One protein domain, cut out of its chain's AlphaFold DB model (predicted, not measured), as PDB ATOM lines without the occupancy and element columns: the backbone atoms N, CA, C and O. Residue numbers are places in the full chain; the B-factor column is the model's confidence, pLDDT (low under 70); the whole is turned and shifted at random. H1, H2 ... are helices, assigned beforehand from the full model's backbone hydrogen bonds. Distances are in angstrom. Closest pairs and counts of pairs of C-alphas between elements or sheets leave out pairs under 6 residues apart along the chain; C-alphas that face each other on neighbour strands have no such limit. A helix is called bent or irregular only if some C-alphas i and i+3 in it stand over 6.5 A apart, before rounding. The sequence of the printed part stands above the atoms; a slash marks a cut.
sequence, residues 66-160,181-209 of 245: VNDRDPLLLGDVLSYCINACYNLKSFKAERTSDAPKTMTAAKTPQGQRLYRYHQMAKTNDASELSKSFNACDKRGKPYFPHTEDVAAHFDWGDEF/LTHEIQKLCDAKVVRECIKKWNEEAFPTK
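AT A GLANCE: This is residues 66 to 160 and 181 to 209 of the 245 residues of an uncharacterized protein of Citrobacter freundii (UniProt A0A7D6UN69). A helix in the middle, H3, has H6 side by side with it, H1 crossing it nearly at a right angle, and H5 packing on its last residues, 117 to 121, with H4 packed on H5 in turn. H2 lies beyond the far end of H1, away from this core, and a long stretch with no named element, residues 134 to 160, follows H4. The printed part has 124 residues with six named helices, H1 to H6 in order along the chain, and no named strand; its class is all helix. The whole is compact, with a radius of gyration of the C-alphas of 15.5 A, and spans 47 by 35 by 31 A.

IN THESE COORDINATES: Start at Val 66 and find C-alpha 71 at (14.542, -33.603, 4.167); from there H1, residues 71 to 86, runs 22.1 A. Next comes H2, residues 89 to 93. Find C-alpha 109 at (26.172, -36.231, -3.756), where H3, residues 109 to 121, begins its 18.4 A. H4 is residues 126 to 133; it is irregular, but only just, with C-alphas 128 and 131 6.7 A apart. After the cut look for H5, residues 182 to 188, and then H6, residues 191 to 205, which runs 20.9 A to C-alpha 205 at (32.575, -40.900, -10.673).

HOW THE PARTS SIT: Begin at H3, the hub, which touches three helices, H1, H5 and H6; of the 4 pairs of helices that touch in the printed part, 1 is at a shallow tilt, and the packing is mostly crossed. Look at Gly 111 and Ile 198, whose C-alphas, 5.1 A apart, are the closest of H3 and H6; these helices touch at a shallow tilt of 8 degrees, opposite ways. Residues 76 to 80 of H1 touch residues 112 to 116 of H3, about perpendicular at 88 degrees, with the C-alphas of Asp 76 and Gln 112 closest at 5.5 A. H5 touches residues 117 to 121 of H3 at a steep tilt of 64 degrees, opposite ways; the closest C-alphas, of His 118 and Leu 188, are 4.9 A apart. H4 touches H5, about perpendicular at 89 degrees, with the C-alphas of Ala 126 and Ile 185 closest at 5.5 A. H2 touches no helix. In H1, H2, H3, H5 and H6 every O i to N i+4 pair is within hydrogen-bond range; in H4 2 of 4 are.

THE WHOLE: The two C-alphas farthest apart, of Ala 93 and Arg 139, are 49.3 A apart. Residues 161 to 180 are not printed, and C-alphas 160 and 181 are 12.1 A apart across this cut. The link from H2 to H3 is long, with 15 residues. Residues 66 to 71, of which 71 belongs to H1, stand free. The mean pLDDT of the printed part is 82.1; look for values under 70 at residues 66 to 69, 148 to 160 and 209.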
ATOM      1  N   VAL A  66      24.518 -41.514   7.927       58.62
ATOM      2  CA  VAL A  66      23.598 -40.920   6.953       58.62
ATOM      3  C   VAL A  66      22.206 -40.818   7.576       58.62
ATOM      4  O   VAL A  66      21.499 -41.799   7.808       58.62
ATOM      5  N   ASN A  67      21.794 -39.585   7.857       66.69
ATOM      6  CA  ASN A  67      20.477 -39.307   8.400       66.69
ATOM      7  C   ASN A  67      19.421 -39.417   7.292       66.69
ATOM      8  O   ASN A  67      19.030 -38.416   6.693       66.69
ATOM      9  N   ASP A  68      18.881 -40.620   7.091       64.06
ATOM     10  CA  ASP A  68      17.776 -40.934   6.166       64.06
ATOM     11  C   ASP A  68      16.507 -40.086   6.371       64.06
ATOM     12  O   ASP A  68      15.537 -40.192   5.616       64.06
ATOM     13  N   ARG A  69      16.453 -39.288   7.442       68.25
ATOM     14  CA  ARG A  69      15.350 -38.374   7.747       68.25
ATOM     15  C   ARG A  69      15.671 -36.919   7.433       68.25
ATOM     16  O   ARG A  69      14.804 -36.084   7.692       68.25
ATOM     17  N   ASP A  70      16.857 -36.596   6.920       78.44
ATOM     18  CA  ASP A  70      17.167 -35.244   6.465       78.44
ATOM     19  C   ASP A  70      16.333 -34.913   5.212       78.44
ATOM     20  O   ASP A  70      16.535 -35.512   4.150       78.44
ATOM     21  N   PRO A  71      15.385 -33.960   5.300       79.00
ATOM     22  CA  PRO A  71      14.542 -33.603   4.167       79.00
ATOM     23  C   PRO A  71      15.331 -33.047   2.979       79.00
ATOM     24  O   PRO A  71      14.878 -33.188   1.846       79.00
ATOM     25  N   LEU A  72      16.482 -32.412   3.224       83.81
ATOM     26  CA  LEU A  72      17.322 -31.871   2.159       83.81
ATOM     27  C   LEU A  72      17.973 -32.992   1.349       83.81
ATOM     28  O   LEU A  72      17.886 -32.991   0.126       83.81
ATOM     29  N   LEU A  73      18.538 -33.985   2.037       83.25
ATOM     30  CA  LEU A  73      19.154 -35.157   1.422       83.25
ATOM     31  C   LEU A  73      18.145 -35.975   0.604       83.25
ATOM     32  O   LEU A  73      18.395 -36.352  -0.538       83.25
ATOM     33  N   LEU A  74      16.955 -36.200   1.165       85.75
ATOM     34  CA  LEU A  74      15.867 -36.860   0.443       85.75
ATOM     35  C   LEU A  74      15.414 -36.042  -0.773       85.75
ATOM     36  O   LEU A  74      15.130 -36.613  -1.827       85.75
ATOM     37  N   GLY A  75      15.347 -34.715  -0.640       87.62
ATOM     38  CA  GLY A  75      15.012 -33.801  -1.730       87.62
ATOM     39  C   GLY A  75      16.022 -33.847  -2.877       87.62
ATOM     40  O   GLY A  75      15.618 -33.848  -4.041       87.62
ATOM     41  N   ASP A  76      17.308 -33.954  -2.559       89.50
ATOM     42  CA  ASP A  76      18.411 -34.088  -3.515       89.50
ATOM     43  C   ASP A  76      18.284 -35.382  -4.334       89.50
ATOM     44  O   ASP A  76      18.250 -35.343  -5.569       89.50
ATOM     45  N   VAL A  77      18.107 -36.522  -3.657       89.81
ATOM     46  CA  VAL A  77      17.937 -37.835  -4.306       89.81
ATOM     47  C   VAL A  77      16.664 -37.874  -5.155       89.81
ATOM     48  O   VAL A  77      16.682 -38.363  -6.288       89.81
ATOM     49  N   LEU A  78      15.553 -37.322  -4.656       90.50
ATOM     50  CA  LEU A  78      14.311 -37.210  -5.427       90.50
ATOM     51  C   LEU A  78      14.489 -36.330  -6.668       90.50
ATOM     52  O   LEU A  78      14.043 -36.704  -7.753       90.50
ATOM     53  N   SER A  79      15.169 -35.193  -6.531       90.56
ATOM     54  CA  SER A  79      15.458 -34.283  -7.643       90.56
ATOM     55  C   SER A  79      16.333 -34.949  -8.700       90.56
ATOM     56  O   SER A  79      16.063 -34.809  -9.895       90.56
ATOM     57  N   TYR A  80      17.330 -35.734  -8.281       92.00
ATOM     58  CA  TYR A  80      18.109 -36.587  -9.171       92.00
ATOM     59  C   TYR A  80      17.215 -37.569  -9.937       92.00
ATOM     60  O   TYR A  80      17.269 -37.591 -11.168       92.00
ATOM     61  N   CYS A  81      16.364 -38.331  -9.243       91.62
ATOM     62  CA  CYS A  81      15.479 -39.315  -9.870       91.62
ATOM     63  C   CYS A  81      14.544 -38.665 -10.901       91.62
ATOM     64  O   CYS A  81      14.409 -39.155 -12.021       91.62
ATOM     65  N   ILE A  82      13.943 -37.524 -10.549       90.38
ATOM     66  CA  ILE A  82      13.070 -36.758 -11.445       90.38
ATOM     67  C   ILE A  82      13.857 -36.296 -12.677       90.38
ATOM     68  O   ILE A  82      13.443 -36.554 -13.808       90.38
ATOM     69  N   ASN A  83      15.022 -35.672 -12.484       89.81
ATOM     70  CA  ASN A  83      15.862 -35.214 -13.588       89.81
ATOM     71  C   ASN A  83      16.344 -36.367 -14.475       89.81
ATOM     72  O   ASN A  83      16.465 -36.188 -15.686       89.81
ATOM     73  N   ALA A  84      16.623 -37.541 -13.908       90.12
ATOM     74  CA  ALA A  84      16.995 -38.725 -14.672       90.12
ATOM     75  C   ALA A  84      15.857 -39.148 -15.612       90.12
ATOM     76  O   ALA A  84      16.103 -39.333 -16.804       90.12
ATOM     77  N   CYS A  85      14.613 -39.183 -15.120       88.31
ATOM     78  CA  CYS A  85      13.427 -39.474 -15.930       88.31
ATOM     79  C   CYS A  85      13.224 -38.450 -17.059       88.31
ATOM     80  O   CYS A  85      13.083 -38.836 -18.217       88.31
ATOM     81  N   TYR A  86      13.297 -37.148 -16.755       85.62
ATOM     82  CA  TYR A  86      13.187 -36.084 -17.769       85.62
ATOM     83  C   TYR A  86      14.314 -36.116 -18.808       85.62
ATOM     84  O   TYR A  86      14.177 -35.551 -19.895       85.62
ATOM     85  N   ASN A  87      15.442 -36.754 -18.488       85.31
ATOM     86  CA  ASN A  87      16.565 -36.867 -19.405       85.31
ATOM     87  C   ASN A  87      16.505 -38.080 -20.342       85.31
ATOM     88  O   ASN A  87      17.331 -38.158 -21.260       85.31
ATOM     89  N   LEU A  88      15.547 -38.991 -20.151       86.19
ATOM     90  CA  LEU A  88      15.331 -40.132 -21.038       86.19
ATOM     91  C   LEU A  88      14.944 -39.659 -22.446       86.19
ATOM     92  O   LEU A  88      14.225 -38.675 -22.619       86.19
ATOM     93  N   LYS A  89      15.420 -40.379 -23.469       83.38
ATOM     94  CA  LYS A  89      15.196 -40.021 -24.881       83.38
ATOM     95  C   LYS A  89      13.706 -39.907 -25.227       83.38
ATOM     96  O   LYS A  89      13.341 -38.973 -25.930       83.38
ATOM     97  N   SER A  90      12.877 -40.812 -24.702       81.94
ATOM     98  CA  SER A  90      11.420 -40.804 -24.888       81.94
ATOM     99  C   SER A  90      10.786 -39.509 -24.371       81.94
ATOM    100  O   SER A  90      10.142 -38.793 -25.128       81.94
ATOM    101  N   PHE A  91      11.078 -39.131 -23.126       80.44
ATOM    102  CA  PHE A  91      10.556 -37.898 -22.528       80.44
ATOM    103  C   PHE A  91      11.095 -36.623 -23.184       80.44
ATOM    104  O   PHE A  91      10.388 -35.620 -23.259       80.44
ATOM    105  N   LYS A  92      12.339 -36.633 -23.683       79.31
ATOM    106  CA  LYS A  92      12.886 -35.498 -24.442       79.31
ATOM    107  C   LYS A  92      12.177 -35.293 -25.778       79.31
ATOM    108  O   LYS A  92      12.030 -34.146 -26.189       79.31
ATOM    109  N   ALA A  93      11.776 -36.374 -26.445       73.88
ATOM    110  CA  ALA A  93      11.105 -36.314 -27.741       73.88
ATOM    111  C   ALA A  93       9.675 -35.756 -27.640       73.88
ATOM    112  O   ALA A  93       9.222 -35.073 -28.551       73.88
ATOM    113  N   GLU A  94       8.993 -35.991 -26.519       78.50
ATOM    114  CA  GLU A  94       7.603 -35.566 -26.279       78.50
ATOM    115  C   GLU A  94       7.489 -34.205 -25.570       78.50
ATOM    116  O   GLU A  94       6.429 -33.814 -25.079       78.50
ATOM    117  N   ARG A  95       8.599 -33.473 -25.460       76.44
ATOM    118  CA  ARG A  95       8.679 -32.313 -24.580       76.44
ATOM    119  C   ARG A  95       7.942 -31.102 -25.157       76.44
ATOM    120  O   ARG A  95       8.232 -30.643 -26.258       76.44
ATOM    121  N   THR A  96       7.036 -30.537 -24.364       78.69
ATOM    122  CA  THR A  96       6.333 -29.288 -24.686       78.69
ATOM    123  C   THR A  96       7.162 -28.056 -24.307       78.69
ATOM    124  O   THR A  96       8.126 -28.151 -23.540       78.69
ATOM    125  N   SER A  97       6.776 -26.877 -24.813       75.94
ATOM    126  CA  SER A  97       7.375 -25.583 -24.434       75.94
ATOM    127  C   SER A  97       7.337 -25.320 -22.927       75.94
ATOM    128  O   SER A  97       8.230 -24.668 -22.391       75.94
ATOM    129  N   ASP A  98       6.324 -25.864 -22.256       79.25
ATOM    130  CA  ASP A  98       6.026 -25.595 -20.849       79.25
ATOM    131  C   ASP A  98       6.800 -26.522 -19.903       79.25
ATOM    132  O   ASP A  98       6.804 -26.338 -18.685       79.25
ATOM    133  N   ALA A  99       7.479 -27.534 -20.448       74.25
ATOM    134  CA  ALA A  99       8.225 -28.491 -19.653       74.25
ATOM    135  C   ALA A  99       9.496 -27.856 -19.045       74.25
ATOM    136  O   ALA A  99      10.260 -27.190 -19.764       74.25
ATOM    137  N   PRO A 100       9.812 -28.133 -17.763       74.19
ATOM    138  CA  PRO A 100      10.972 -27.567 -17.074       74.19
ATOM    139  C   PRO A 100      12.278 -27.750 -17.848       74.19
ATOM    140  O   PRO A 100      12.519 -28.813 -18.421       74.19
ATOM    141  N   LYS A 101      13.141 -26.720 -17.855       74.50
ATOM    142  CA  LYS A 101      14.461 -26.776 -18.508       74.50
ATOM    143  C   LYS A 101      15.250 -27.984 -18.001       74.50
ATOM    144  O   LYS A 101      15.529 -28.098 -16.814       74.50
ATOM    145  N   THR A 102      15.649 -28.854 -18.925       73.81
ATOM    146  CA  THR A 102      16.482 -30.018 -18.626       73.81
ATOM    147  C   THR A 102      17.848 -29.587 -18.109       73.81
ATOM    148  O   THR A 102      18.573 -28.840 -18.775       73.81
ATOM    149  N   MET A 103      18.201 -30.120 -16.950       83.06
ATOM    150  CA  MET A 103      19.535 -30.106 -16.367       83.06
ATOM    151  C   MET A 103      20.106 -31.521 -16.400       83.06
ATOM    152  O   MET A 103      19.340 -32.484 -16.368       83.06
ATOM    153  N   THR A 104      21.430 -31.670 -16.490       85.69
ATOM    154  CA  THR A 104      22.073 -32.987 -16.352       85.69
ATOM    155  C   THR A 104      21.676 -33.589 -15.005       85.69
ATOM    156  O   THR A 104      21.752 -32.913 -13.983       85.69
ATOM    157  N   ALA A 105      21.225 -34.845 -14.995       89.94
ATOM    158  CA  ALA A 105      20.893 -35.528 -13.749       89.94
ATOM    159  C   ALA A 105      22.171 -35.733 -12.922       89.94
ATOM    160  O   ALA A 105      23.084 -36.431 -13.365       89.94
ATOM    161  N   ALA A 106      22.246 -35.107 -11.750       90.88
ATOM    162  CA  ALA A 106      23.404 -35.197 -10.870       90.88
ATOM    163  C   ALA A 106      23.439 -36.547 -10.145       90.88
ATOM    164  O   ALA A 106      22.608 -36.817  -9.279       90.88
ATOM    165  N   LYS A 107      24.383 -37.411 -10.523       89.06
ATOM    166  CA  LYS A 107      24.499 -38.775  -9.991       89.06
ATOM    167  C   LYS A 107      25.279 -38.823  -8.677       89.06
ATOM    168  O   LYS A 107      25.108 -39.783  -7.932       89.06
ATOM    169  N   THR A 108      26.122 -37.824  -8.422       87.38
ATOM    170  CA  THR A 108      26.981 -37.725  -7.236       87.38
ATOM    171  C   THR A 108      26.341 -36.846  -6.153       87.38
ATOM    172  O   THR A 108      25.634 -35.892  -6.498       87.38
ATOM    173  N   PRO A 109      26.599 -37.103  -4.856       86.12
ATOM    174  CA  PRO A 109      26.172 -36.231  -3.756       86.12
ATOM    175  C   PRO A 109      26.515 -34.748  -3.947       86.12
ATOM    176  O   PRO A 109      25.670 -33.871  -3.764       86.12
ATOM    177  N   GLN A 110      27.743 -34.468  -4.382       86.25
ATOM    178  CA  GLN A 110      28.257 -33.122  -4.632       86.25
ATOM    179  C   GLN A 110      27.448 -32.433  -5.731       86.25
ATOM    180  O   GLN A 110      26.955 -31.319  -5.555       86.25
ATOM    181  N   GLY A 111      27.229 -33.131  -6.850       90.00
ATOM    182  CA  GLY A 111      26.447 -32.604  -7.962       90.00
ATOM    183  C   GLY A 111      24.988 -32.360  -7.583       90.00
ATOM    184  O   GLY A 111      24.383 -31.399  -8.056       90.00
ATOM    185  N   GLN A 112      24.405 -33.212  -6.735       90.69
ATOM    186  CA  GLN A 112      23.035 -33.031  -6.252       90.69
ATOM    187  C   GLN A 112      22.923 -31.789  -5.369       90.69
ATOM    188  O   GLN A 112      22.008 -30.985  -5.556       90.69
ATOM    189  N   ARG A 113      23.892 -31.584  -4.470       89.31
ATOM    190  CA  ARG A 113      23.947 -30.394  -3.620       89.31
ATOM    191  C   ARG A 113      24.161 -29.120  -4.433       89.31
ATOM    192  O   ARG A 113      23.429 -28.153  -4.237       89.31
ATOM    193  N   LEU A 114      25.083 -29.144  -5.395       90.75
ATOM    194  CA  LEU A 114      25.304 -28.042  -6.331       90.75
ATOM    195  C   LEU A 114      24.029 -27.721  -7.122       90.75
ATOM    196  O   LEU A 114      23.672 -26.556  -7.291       90.75
ATOM    197  N   TYR A 115      23.294 -28.745  -7.563       92.00
ATOM    198  CA  TYR A 115      22.018 -28.545  -8.242       92.00
ATOM    199  C   TYR A 115      20.971 -27.880  -7.338       92.00
ATOM    200  O   TYR A 115      20.256 -26.989  -7.798       92.00
ATOM    201  N   ARG A 116      20.902 -28.239  -6.050       92.31
ATOM    202  CA  ARG A 116      20.042 -27.542  -5.082       92.31
ATOM    203  C   ARG A 116      20.444 -26.074  -4.923       92.31
ATOM    204  O   ARG A 116      19.571 -25.211  -4.947       92.31
ATOM    205  N   TYR A 117      21.734 -25.773  -4.807       93.06
ATOM    206  CA  TYR A 117      22.212 -24.390  -4.702       93.06
ATOM    207  C   TYR A 117      21.920 -23.576  -5.963       93.06
ATOM    208  O   TYR A 117      21.451 -22.446  -5.858       93.06
ATOM    209  N   HIS A 118      22.044 -24.178  -7.146       92.62
ATOM    210  CA  HIS A 118      21.568 -23.581  -8.394       92.62
ATOM    211  C   HIS A 118      20.067 -23.257  -8.350       92.62
ATOM    212  O   HIS A 118      19.643 -22.183  -8.775       92.62
ATOM    213  N   GLN A 119      19.235 -24.162  -7.827       91.75
ATOM    214  CA  GLN A 119      17.799 -23.903  -7.682       91.75
ATOM    215  C   GLN A 119      17.517 -22.760  -6.701       91.75
ATOM    216  O   GLN A 119      16.663 -21.925  -6.993       91.75
ATOM    217  N   MET A 120      18.243 -22.706  -5.582       93.12
ATOM    218  CA  MET A 120      18.138 -21.650  -4.572       93.12
ATOM    219  C   MET A 120      18.561 -20.285  -5.122       93.12
ATOM    220  O   MET A 120      17.831 -19.311  -4.953       93.12
ATOM    221  N   ALA A 121      19.690 -20.213  -5.830       92.75
ATOM    222  CA  ALA A 121      20.231 -18.970  -6.382       92.75
ATOM    223  C   ALA A 121      19.272 -18.293  -7.376       92.75
ATOM    224  O   ALA A 121      19.239 -17.078  -7.493       92.75
ATOM    225  N   LYS A 122      18.408 -19.064  -8.044       91.06
ATOM    226  CA  LYS A 122      17.427 -18.537  -9.009       91.06
ATOM    227  C   LYS A 122      16.171 -17.936  -8.387       91.06
ATOM    228  O   LYS A 122      15.250 -17.578  -9.123       91.06
ATOM    229  N   THR A 123      16.070 -17.915  -7.063       90.88
ATOM    230  CA  THR A 123      14.843 -17.483  -6.381       90.88
ATOM    231  C   THR A 123      14.775 -15.980  -6.187       90.88
ATOM    232  O   THR A 123      13.668 -15.446  -6.128       90.88
ATOM    233  N   ASN A 124      15.928 -15.318  -6.110       90.31
ATOM    234  CA  ASN A 124      16.044 -13.884  -5.915       90.31
ATOM    235  C   ASN A 124      17.447 -13.388  -6.318       90.31
ATOM    236  O   ASN A 124      18.295 -14.196  -6.691       90.31
ATOM    237  N   ASP A 125      17.697 -12.083  -6.225       89.06
ATOM    238  CA  ASP A 125      19.011 -11.501  -6.514       89.06
ATOM    239  C   ASP A 125      20.088 -11.970  -5.518       89.06
ATOM    240  O   ASP A 125      19.834 -12.145  -4.323       89.06
ATOM    241  N   ALA A 126      21.323 -12.155  -6.000       88.62
ATOM    242  CA  ALA A 126      22.421 -12.732  -5.218       88.62
ATOM    243  C   ALA A 126      22.730 -11.947  -3.927       88.62
ATOM    244  O   ALA A 126      22.965 -12.540  -2.872       88.62
ATOM    245  N   SER A 127      22.666 -10.614  -3.990       87.50
ATOM    246  CA  SER A 127      22.874  -9.729  -2.837       87.50
ATOM    247  C   SER A 127      21.783  -9.888  -1.773       87.50
ATOM    248  O   SER A 127      22.066  -9.836  -0.575       87.50
ATOM    249  N   GLU A 128      20.538 -10.139  -2.188       88.62
ATOM    250  CA  GLU A 128      19.422 -10.410  -1.279       88.62
ATOM    251  C   GLU A 128      19.535 -11.803  -0.649       88.62
ATOM    252  O   GLU A 128      19.187 -11.990   0.521       88.62
ATOM    253  N   LEU A 129      20.064 -12.773  -1.401       90.19
ATOM    254  CA  LEU A 129      20.239 -14.155  -0.959       90.19
ATOM    255  C   LEU A 129      21.448 -14.365  -0.044       90.19
ATOM    256  O   LEU A 129      21.417 -15.307   0.747       90.19
ATOM    257  N   SER A 130      22.466 -13.497  -0.085       89.75
ATOM    258  CA  SER A 130      23.692 -13.630   0.720       89.75
ATOM    259  C   SER A 130      23.402 -13.863   2.209       89.75
ATOM    260  O   SER A 130      23.930 -14.794   2.815       89.75
ATOM    261  N   LYS A 131      22.453 -13.115   2.791       90.00
ATOM    262  CA  LYS A 131      22.047 -13.298   4.198       90.00
ATOM    263  C   LYS A 131      21.419 -14.664   4.473       90.00
ATOM    264  O   LYS A 131      21.574 -15.192   5.570       90.00
ATOM    265  N   SER A 132      20.664 -15.207   3.522       91.12
ATOM    266  CA  SER A 132      19.996 -16.499   3.676       91.12
ATOM    267  C   SER A 132      20.959 -17.666   3.451       91.12
ATOM    268  O   SER A 132      20.854 -18.657   4.168       91.12
ATOM    269  N   PHE A 133      21.897 -17.545   2.505       90.12
ATOM    270  CA  PHE A 133      22.952 -18.535   2.251       90.12
ATOM    271  C   PHE A 133      23.923 -18.645   3.434       90.12
ATOM    272  O   PHE A 133      24.194 -19.752   3.886       90.12
ATOM    273  N   ASN A 134      24.321 -17.509   4.014       91.12
ATOM    274  CA  ASN A 134      25.226 -17.439   5.171       91.12
ATOM    275  C   ASN A 134      24.520 -17.528   6.531       91.12
ATOM    276  O   ASN A 134      25.098 -17.227   7.574       91.12
ATOM    277  N   ALA A 135      23.241 -17.911   6.556       90.06
ATOM    278  CA  ALA A 135      22.522 -18.052   7.811       90.06
ATOM    279  C   ALA A 135      23.030 -19.274   8.595       90.06
ATOM    280  O   ALA A 135      23.031 -20.402   8.091       90.06
ATOM    281  N   CYS A 136      23.346 -19.064   9.872       88.69
ATOM    282  CA  CYS A 136      23.739 -20.122  10.800       88.69
ATOM    283  C   CYS A 136      22.664 -20.397  11.856       88.69
ATOM    284  O   CYS A 136      21.841 -19.543  12.205       88.69
ATOM    285  N   ASP A 137      22.680 -21.613  12.394       84.88
ATOM    286  CA  ASP A 137      21.908 -21.953  13.576       84.88
ATOM    287  C   ASP A 137      22.493 -21.293  14.841       84.88
ATOM    288  O   ASP A 137      23.538 -20.645  14.835       84.88
ATOM    289  N   LYS A 138      21.816 -21.473  15.981       82.75
ATOM    290  CA  LYS A 138      22.250 -20.888  17.264       82.75
ATOM    291  C   LYS A 138      23.607 -21.399  17.770       82.75
ATOM    292  O   LYS A 138      24.105 -20.865  18.755       82.75
ATOM    293  N   ARG A 139      24.146 -22.466  17.180       83.69
ATOM    294  CA  ARG A 139      25.452 -23.055  17.499       83.69
ATOM    295  C   ARG A 139      26.524 -22.637  16.490       83.69
ATOM    296  O   ARG A 139      27.636 -23.136  16.587       83.69
ATOM    297  N   GLY A 140      26.193 -21.755  15.545       82.94
ATOM    298  CA  GLY A 140      27.098 -21.321  14.486       82.94
ATOM    299  C   GLY A 140      27.186 -22.290  13.308       82.94
ATOM    300  O   GLY A 140      27.986 -22.054  12.417       82.94
ATOM    301  N   LYS A 141      26.373 -23.359  13.255       84.50
ATOM    302  CA  LYS A 141      26.401 -24.294  12.123       84.50
ATOM    303  C   LYS A 141      25.639 -23.699  10.930       84.50
ATOM    304  O   LYS A 141      24.463 -23.363  11.111       84.50
ATOM    305  N   PRO A 142      26.228 -23.625   9.725       87.00
ATOM    306  CA  PRO A 142      25.539 -23.091   8.556       87.00
ATOM    307  C   PRO A 142      24.327 -23.952   8.186       87.00
ATOM    308  O   PRO A 142      24.370 -25.187   8.219       87.00
ATOM    309  N   TYR A 143      23.222 -23.301   7.815       85.25
ATOM    310  CA  TYR A 143      22.058 -23.995   7.255       85.25
ATOM    311  C   TYR A 143      22.328 -24.515   5.838       85.25
ATOM    312  O   TYR A 143      21.716 -25.513   5.440       85.25
ATOM    313  N   PHE A 144      23.238 -23.858   5.113       88.00
ATOM    314  CA  PHE A 144      23.678 -24.199   3.763       88.00
ATOM    315  C   PHE A 144      25.216 -24.155   3.702       88.00
ATOM    316  O   PHE A 144      25.777 -23.104   3.409       88.00
ATOM    317  N   PRO A 145      25.899 -25.272   4.015       84.19
ATOM    318  CA  PRO A 145      27.364 -25.336   3.995       84.19
ATOM    319  C   PRO A 145      27.949 -24.906   2.647       84.19
ATOM    320  O   PRO A 145      27.310 -25.152   1.613       84.19
ATOM    321  N   HIS A 146      29.142 -24.308   2.647       81.56
ATOM    322  CA  HIS A 146      29.819 -23.918   1.413       81.56
ATOM    323  C   HIS A 146      30.097 -25.160   0.550       81.56
ATOM    324  O   HIS A 146      30.119 -26.286   1.052       81.56
ATOM    325  N   THR A 147      30.233 -25.021  -0.771       70.00
ATOM    326  CA  THR A 147      30.480 -26.204  -1.624       70.00
ATOM    327  C   THR A 147      31.816 -26.870  -1.330       70.00
ATOM    328  O   THR A 147      31.931 -28.082  -1.498       70.00
ATOM    329  N   GLU A 148      32.794 -26.104  -0.853       67.00
ATOM    330  CA  GLU A 148      34.120 -26.602  -0.486       67.00
ATOM    331  C   GLU A 148      34.068 -27.540   0.731       67.00
ATOM    332  O   GLU A 148      34.717 -28.586   0.722       67.00
ATOM    333  N   ASP A 149      33.169 -27.275   1.686       58.91
ATOM    334  CA  ASP A 149      32.943 -28.093   2.893       58.91
ATOM    335  C   ASP A 149      32.348 -29.481   2.617       58.91
ATOM    336  O   ASP A 149      32.135 -30.288   3.525       58.91
ATOM    337  N   VAL A 150      31.975 -29.758   1.367       52.12
ATOM    338  CA  VAL A 150      31.148 -30.915   0.988       52.12
ATOM    339  C   VAL A 150      31.887 -31.878   0.048       52.12
ATOM    340  O   VAL A 150      31.373 -32.948  -0.283       52.12
ATOM    341  N   ALA A 151      33.139 -31.557  -0.274       51.53
ATOM    342  CA  ALA A 151      34.024 -32.234  -1.215       51.53
ATOM    343  C   ALA A 151      33.817 -31.852  -2.692       51.53
ATOM    344  O   ALA A 151      32.697 -31.742  -3.184       51.53
ATOM    345  N   ALA A 152      34.964 -31.764  -3.376       49.94
ATOM    346  CA  ALA A 152      35.238 -31.299  -4.738       49.94
ATOM    347  C   ALA A 152      35.185 -29.771  -4.934       49.94
ATOM    348  O   ALA A 152      34.132 -29.150  -4.834       49.94
ATOM    349  N   HIS A 153      36.340 -29.192  -5.288       54.25
ATOM    350  CA  HIS A 153      36.468 -27.795  -5.700       54.25
ATOM    351  C   HIS A 153      35.538 -27.518  -6.885       54.25
ATOM    352  O   HIS A 153      35.708 -28.070  -7.979       54.25
ATOM    353  N   PHE A 154      34.533 -26.679  -6.655       55.09
ATOM    354  CA  PHE A 154      33.811 -26.027  -7.731       55.09
ATOM    355  C   PHE A 154      34.674 -24.850  -8.177       55.09
ATOM    356  O   PHE A 154      34.961 -23.965  -7.383       55.09
ATOM    357  N   ASP A 155      35.138 -24.867  -9.425       62.59
ATOM    358  CA  ASP A 155      35.950 -23.775  -9.955       62.59
ATOM    359  C   ASP A 155      35.083 -22.515 -10.090       62.59
ATOM    360  O   ASP A 155      34.291 -22.369 -11.033       62.59
ATOM    361  N   TRP A 156      35.201 -21.612  -9.116       61.41
ATOM    362  CA  TRP A 156      34.539 -20.310  -9.112       61.41
ATOM    363  C   TRP A 156      35.123 -19.342 -10.152       61.41
ATOM    364  O   TRP A 156      34.409 -18.423 -10.556       61.41
ATOM    365  N   GLY A 157      36.255 -19.689 -10.782       48.06
ATOM    366  CA  GLY A 157      36.927 -18.953 -11.852       48.06
ATOM    367  C   GLY A 157      37.577 -17.665 -11.352       48.06
ATOM    368  O   GLY A 157      36.931 -16.883 -10.668       48.06
ATOM    369  N   ASP A 158      38.820 -17.412 -11.762       45.75
ATOM    370  CA  ASP A 158      39.565 -16.190 -11.407       45.75
ATOM    371  C   ASP A 158      39.075 -14.926 -12.165       45.75
ATOM    372  O   ASP A 158      39.529 -13.818 -11.908       45.75
ATOM    373  N   GLU A 159      38.121 -15.049 -13.098       43.94
ATOM    374  CA  GLU A 159      37.666 -13.966 -13.998       43.94
ATOM    375  C   GLU A 159      36.592 -13.032 -13.392       43.94
ATOM    376  O   GLU A 159      35.609 -12.670 -14.041       43.94
ATOM    377  N   PHE A 160      36.778 -12.602 -12.145       45.28
ATOM    378  CA  PHE A 160      36.170 -11.361 -11.644       45.28
ATOM    379  C   PHE A 160      37.255 -10.351 -11.245       45.28
ATOM    380  O   PHE A 160      37.118  -9.617 -10.269       45.28
ATOM    381  N   LEU A 181      30.144 -15.832  -0.953       89.19
ATOM    382  CA  LEU A 181      30.337 -14.537  -1.576       89.19
ATOM    383  C   LEU A 181      29.220 -14.267  -2.590       89.19
ATOM    384  O   LEU A 181      28.649 -15.159  -3.220       89.19
ATOM    385  N   THR A 182      28.887 -12.988  -2.780       88.88
ATOM    386  CA  THR A 182      27.787 -12.599  -3.684       88.88
ATOM    387  C   THR A 182      28.049 -13.056  -5.124       88.88
ATOM    388  O   THR A 182      27.121 -13.467  -5.819       88.88
ATOM    389  N   HIS A 183      29.307 -13.023  -5.572       86.06
ATOM    390  CA  HIS A 183      29.675 -13.459  -6.918       86.06
ATOM    391  C   HIS A 183      29.560 -14.984  -7.094       86.06
ATOM    392  O   HIS A 183      29.168 -15.436  -8.168       86.06
ATOM    393  N   GLU A 184      29.800 -15.780  -6.051       88.62
ATOM    394  CA  GLU A 184      29.595 -17.236  -6.077       88.62
ATOM    395  C   GLU A 184      28.107 -17.564  -6.231       88.62
ATOM    396  O   GLU A 184      27.710 -18.337  -7.106       88.62
ATOM    397  N   ILE A 185      27.248 -16.887  -5.459       90.38
ATOM    398  CA  ILE A 185      25.787 -17.003  -5.593       90.38
ATOM    399  C   ILE A 185      25.343 -16.574  -6.999       90.38
ATOM    400  O   ILE A 185      24.491 -17.222  -7.608       90.38
ATOM    401  N   GLN A 186      25.946 -15.522  -7.559       90.25
ATOM    402  CA  GLN A 186      25.667 -15.098  -8.929       90.25
ATOM    403  C   GLN A 186      26.095 -16.158  -9.955       90.25
ATOM    404  O   GLN A 186      25.353 -16.430 -10.902       90.25
ATOM    405  N   LYS A 187      27.249 -16.806  -9.765       88.19
ATOM    406  CA  LYS A 187      27.733 -17.881 -10.641       88.19
ATOM    407  C   LYS A 187      26.833 -19.114 -10.580       88.19
ATOM    408  O   LYS A 187      26.592 -19.741 -11.611       88.19
ATOM    409  N   LEU A 188      26.235 -19.411  -9.422       91.38
ATOM    410  CA  LEU A 188      25.219 -20.460  -9.294       91.38
ATOM    411  C   LEU A 188      23.982 -20.215 -10.170       91.38
ATOM    412  O   LEU A 188      23.275 -21.174 -10.469       91.38
ATOM    413  N   CYS A 189      23.698 -18.990 -10.620       90.06
ATOM    414  CA  CYS A 189      22.605 -18.733 -11.564       90.06
ATOM    415  C   CYS A 189      22.912 -19.229 -12.989       90.06
ATOM    416  O   CYS A 189      21.974 -19.486 -13.757       90.06
ATOM    417  N   ASP A 190      24.188 -19.410 -13.345       89.94
ATOM    418  CA  ASP A 190      24.593 -19.871 -14.671       89.94
ATOM    419  C   ASP A 190      24.377 -21.384 -14.831       89.94
ATOM    420  O   ASP A 190      25.168 -22.241 -14.428       89.94
ATOM    421  N   ALA A 191      23.276 -21.722 -15.504       88.88
ATOM    422  CA  ALA A 191      22.910 -23.103 -15.787       88.88
ATOM    423  C   ALA A 191      23.923 -23.843 -16.681       88.88
ATOM    424  O   ALA A 191      23.935 -25.074 -16.664       88.88
ATOM    425  N   LYS A 192      24.724 -23.145 -17.497       89.19
ATOM    426  CA  LYS A 192      25.753 -23.766 -18.340       89.19
ATOM    427  C   LYS A 192      26.918 -24.226 -17.469       89.19
ATOM    428  O   LYS A 192      27.239 -25.412 -17.506       89.19
ATOM    429  N   VAL A 193      27.448 -23.332 -16.635       87.88
ATOM    430  CA  VAL A 193      28.552 -23.620 -15.704       87.88
ATOM    431  C   VAL A 193      28.182 -24.770 -14.768       87.88
ATOM    432  O   VAL A 193      28.888 -25.777 -14.694       87.88
ATOM    433  N   VAL A 194      27.019 -24.681 -14.115       90.38
ATOM    434  CA  VAL A 194      26.537 -25.728 -13.197       90.38
ATOM    435  C   VAL A 194      26.392 -27.071 -13.919       90.38
ATOM    436  O   VAL A 194      26.757 -28.121 -13.386       90.38
ATOM    437  N   ARG A 195      25.874 -27.070 -15.152       90.25
ATOM    438  CA  ARG A 195      25.701 -28.293 -15.947       90.25
ATOM    439  C   ARG A 195      27.027 -28.933 -16.324       90.25
ATOM    440  O   ARG A 195      27.117 -30.159 -16.276       90.25
ATOM    441  N   GLU A 196      27.997 -28.139 -16.757       90.06
ATOM    442  CA  GLU A 196      29.323 -28.617 -17.152       90.06
ATOM    443  C   GLU A 196      30.051 -29.232 -15.957       90.06
ATOM    444  O   GLU A 196      30.561 -30.345 -16.073       90.06
ATOM    445  N   CYS A 197      29.973 -28.597 -14.785       88.94
ATOM    446  CA  CYS A 197      30.532 -29.146 -13.554       88.94
ATOM    447  C   CYS A 197      29.867 -30.472 -13.142       88.94
ATOM    448  O   CYS A 197      30.549 -31.480 -12.967       88.94
ATOM    449  N   ILE A 198      28.527 -30.527 -13.090       90.81
ATOM    450  CA  ILE A 198      27.799 -31.773 -12.778       90.81
ATOM    451  C   ILE A 198      28.142 -32.877 -13.783       90.81
ATOM    452  O   ILE A 198      28.253 -34.045 -13.412       90.81
ATOM    453  N   LYS A 199      28.281 -32.531 -15.067       90.50
ATOM    454  CA  LYS A 199      28.665 -33.486 -16.105       90.50
ATOM    455  C   LYS A 199      30.064 -34.046 -15.834       90.50
ATOM    456  O   LYS A 199      30.197 -35.264 -15.822       90.50
ATOM    457  N   LYS A 200      31.042 -33.183 -15.553       89.69
ATOM    458  CA  LYS A 200      32.415 -33.574 -15.216       89.69
ATOM    459  C   LYS A 200      32.451 -34.516 -14.009       89.69
ATOM    460  O   LYS A 200      32.957 -35.624 -14.127       89.69
ATOM    461  N   TRP A 201      31.812 -34.153 -12.896       88.44
ATOM    462  CA  TRP A 201      31.759 -35.017 -11.708       88.44
ATOM    463  C   TRP A 201      31.048 -36.348 -11.957       88.44
ATOM    464  O   TRP A 201      31.435 -37.379 -11.410       88.44
ATOM    465  N   ASN A 202      30.006 -36.358 -12.789       90.56
ATOM    466  CA  ASN A 202      29.352 -37.602 -13.181       90.56
ATOM    467  C   ASN A 202      30.275 -38.512 -14.007       90.56
ATOM    468  O   ASN A 202      30.185 -39.728 -13.856       90.56
ATOM    469  N   GLU A 203      31.084 -37.948 -14.907       89.88
ATOM    470  CA  GLU A 203      32.041 -38.684 -15.748       89.88
ATOM    471  C   GLU A 203      33.210 -39.220 -14.912       89.88
ATOM    472  O   GLU A 203      33.554 -40.390 -15.043       89.88
ATOM    473  N   GLU A 204      33.735 -38.420 -13.980       88.00
ATOM    474  CA  GLU A 204      34.789 -38.829 -13.039       88.00
ATOM    475  C   GLU A 204      34.334 -39.961 -12.106       88.00
ATOM    476  O   GLU A 204      35.063 -40.927 -11.893       88.00
ATOM    477  N   ALA A 205      33.112 -39.876 -11.569       84.50
ATOM    478  CA  ALA A 205      32.575 -40.900 -10.673       84.50
ATOM    479  C   ALA A 205      32.100 -42.166 -11.408       84.50
ATOM    480  O   ALA A 205      32.076 -43.252 -10.828       84.50
ATOM    481  N   PHE A 206      31.691 -42.041 -12.675       83.19
ATOM    482  CA  PHE A 206      31.144 -43.138 -13.477       83.19
ATOM    483  C   PHE A 206      31.718 -43.126 -14.903       83.19
ATOM    484  O   PHE A 206      30.966 -42.879 -15.857       83.19
ATOM    485  N   PRO A 207      33.019 -43.425 -15.073       75.88
ATOM    486  CA  PRO A 207      33.660 -43.417 -16.380       75.88
ATOM    487  C   PRO A 207      33.009 -44.449 -17.304       75.88
ATOM    488  O   PRO A 207      32.780 -45.609 -16.937       75.88
ATOM    489  N   THR A 208      32.682 -44.037 -18.527       70.31
ATOM    490  CA  THR A 208      32.245 -44.965 -19.573       70.31
ATOM    491  C   THR A 208      33.404 -45.880 -19.966       70.31
ATOM    492  O   THR A 208      34.549 -45.448 -19.999       70.31
ATOM    493  N   LYS A 209      33.110 -47.156 -20.256       57.28
ATOM    494  CA  LYS A 209      34.089 -48.252 -20.444       57.28
ATOM    495  C   LYS A 209      35.222 -47.995 -21.456       57.28
ATOM    496  O   LYS A 209      36.181 -48.756 -21.454       57.28
TER     497      LYS A 209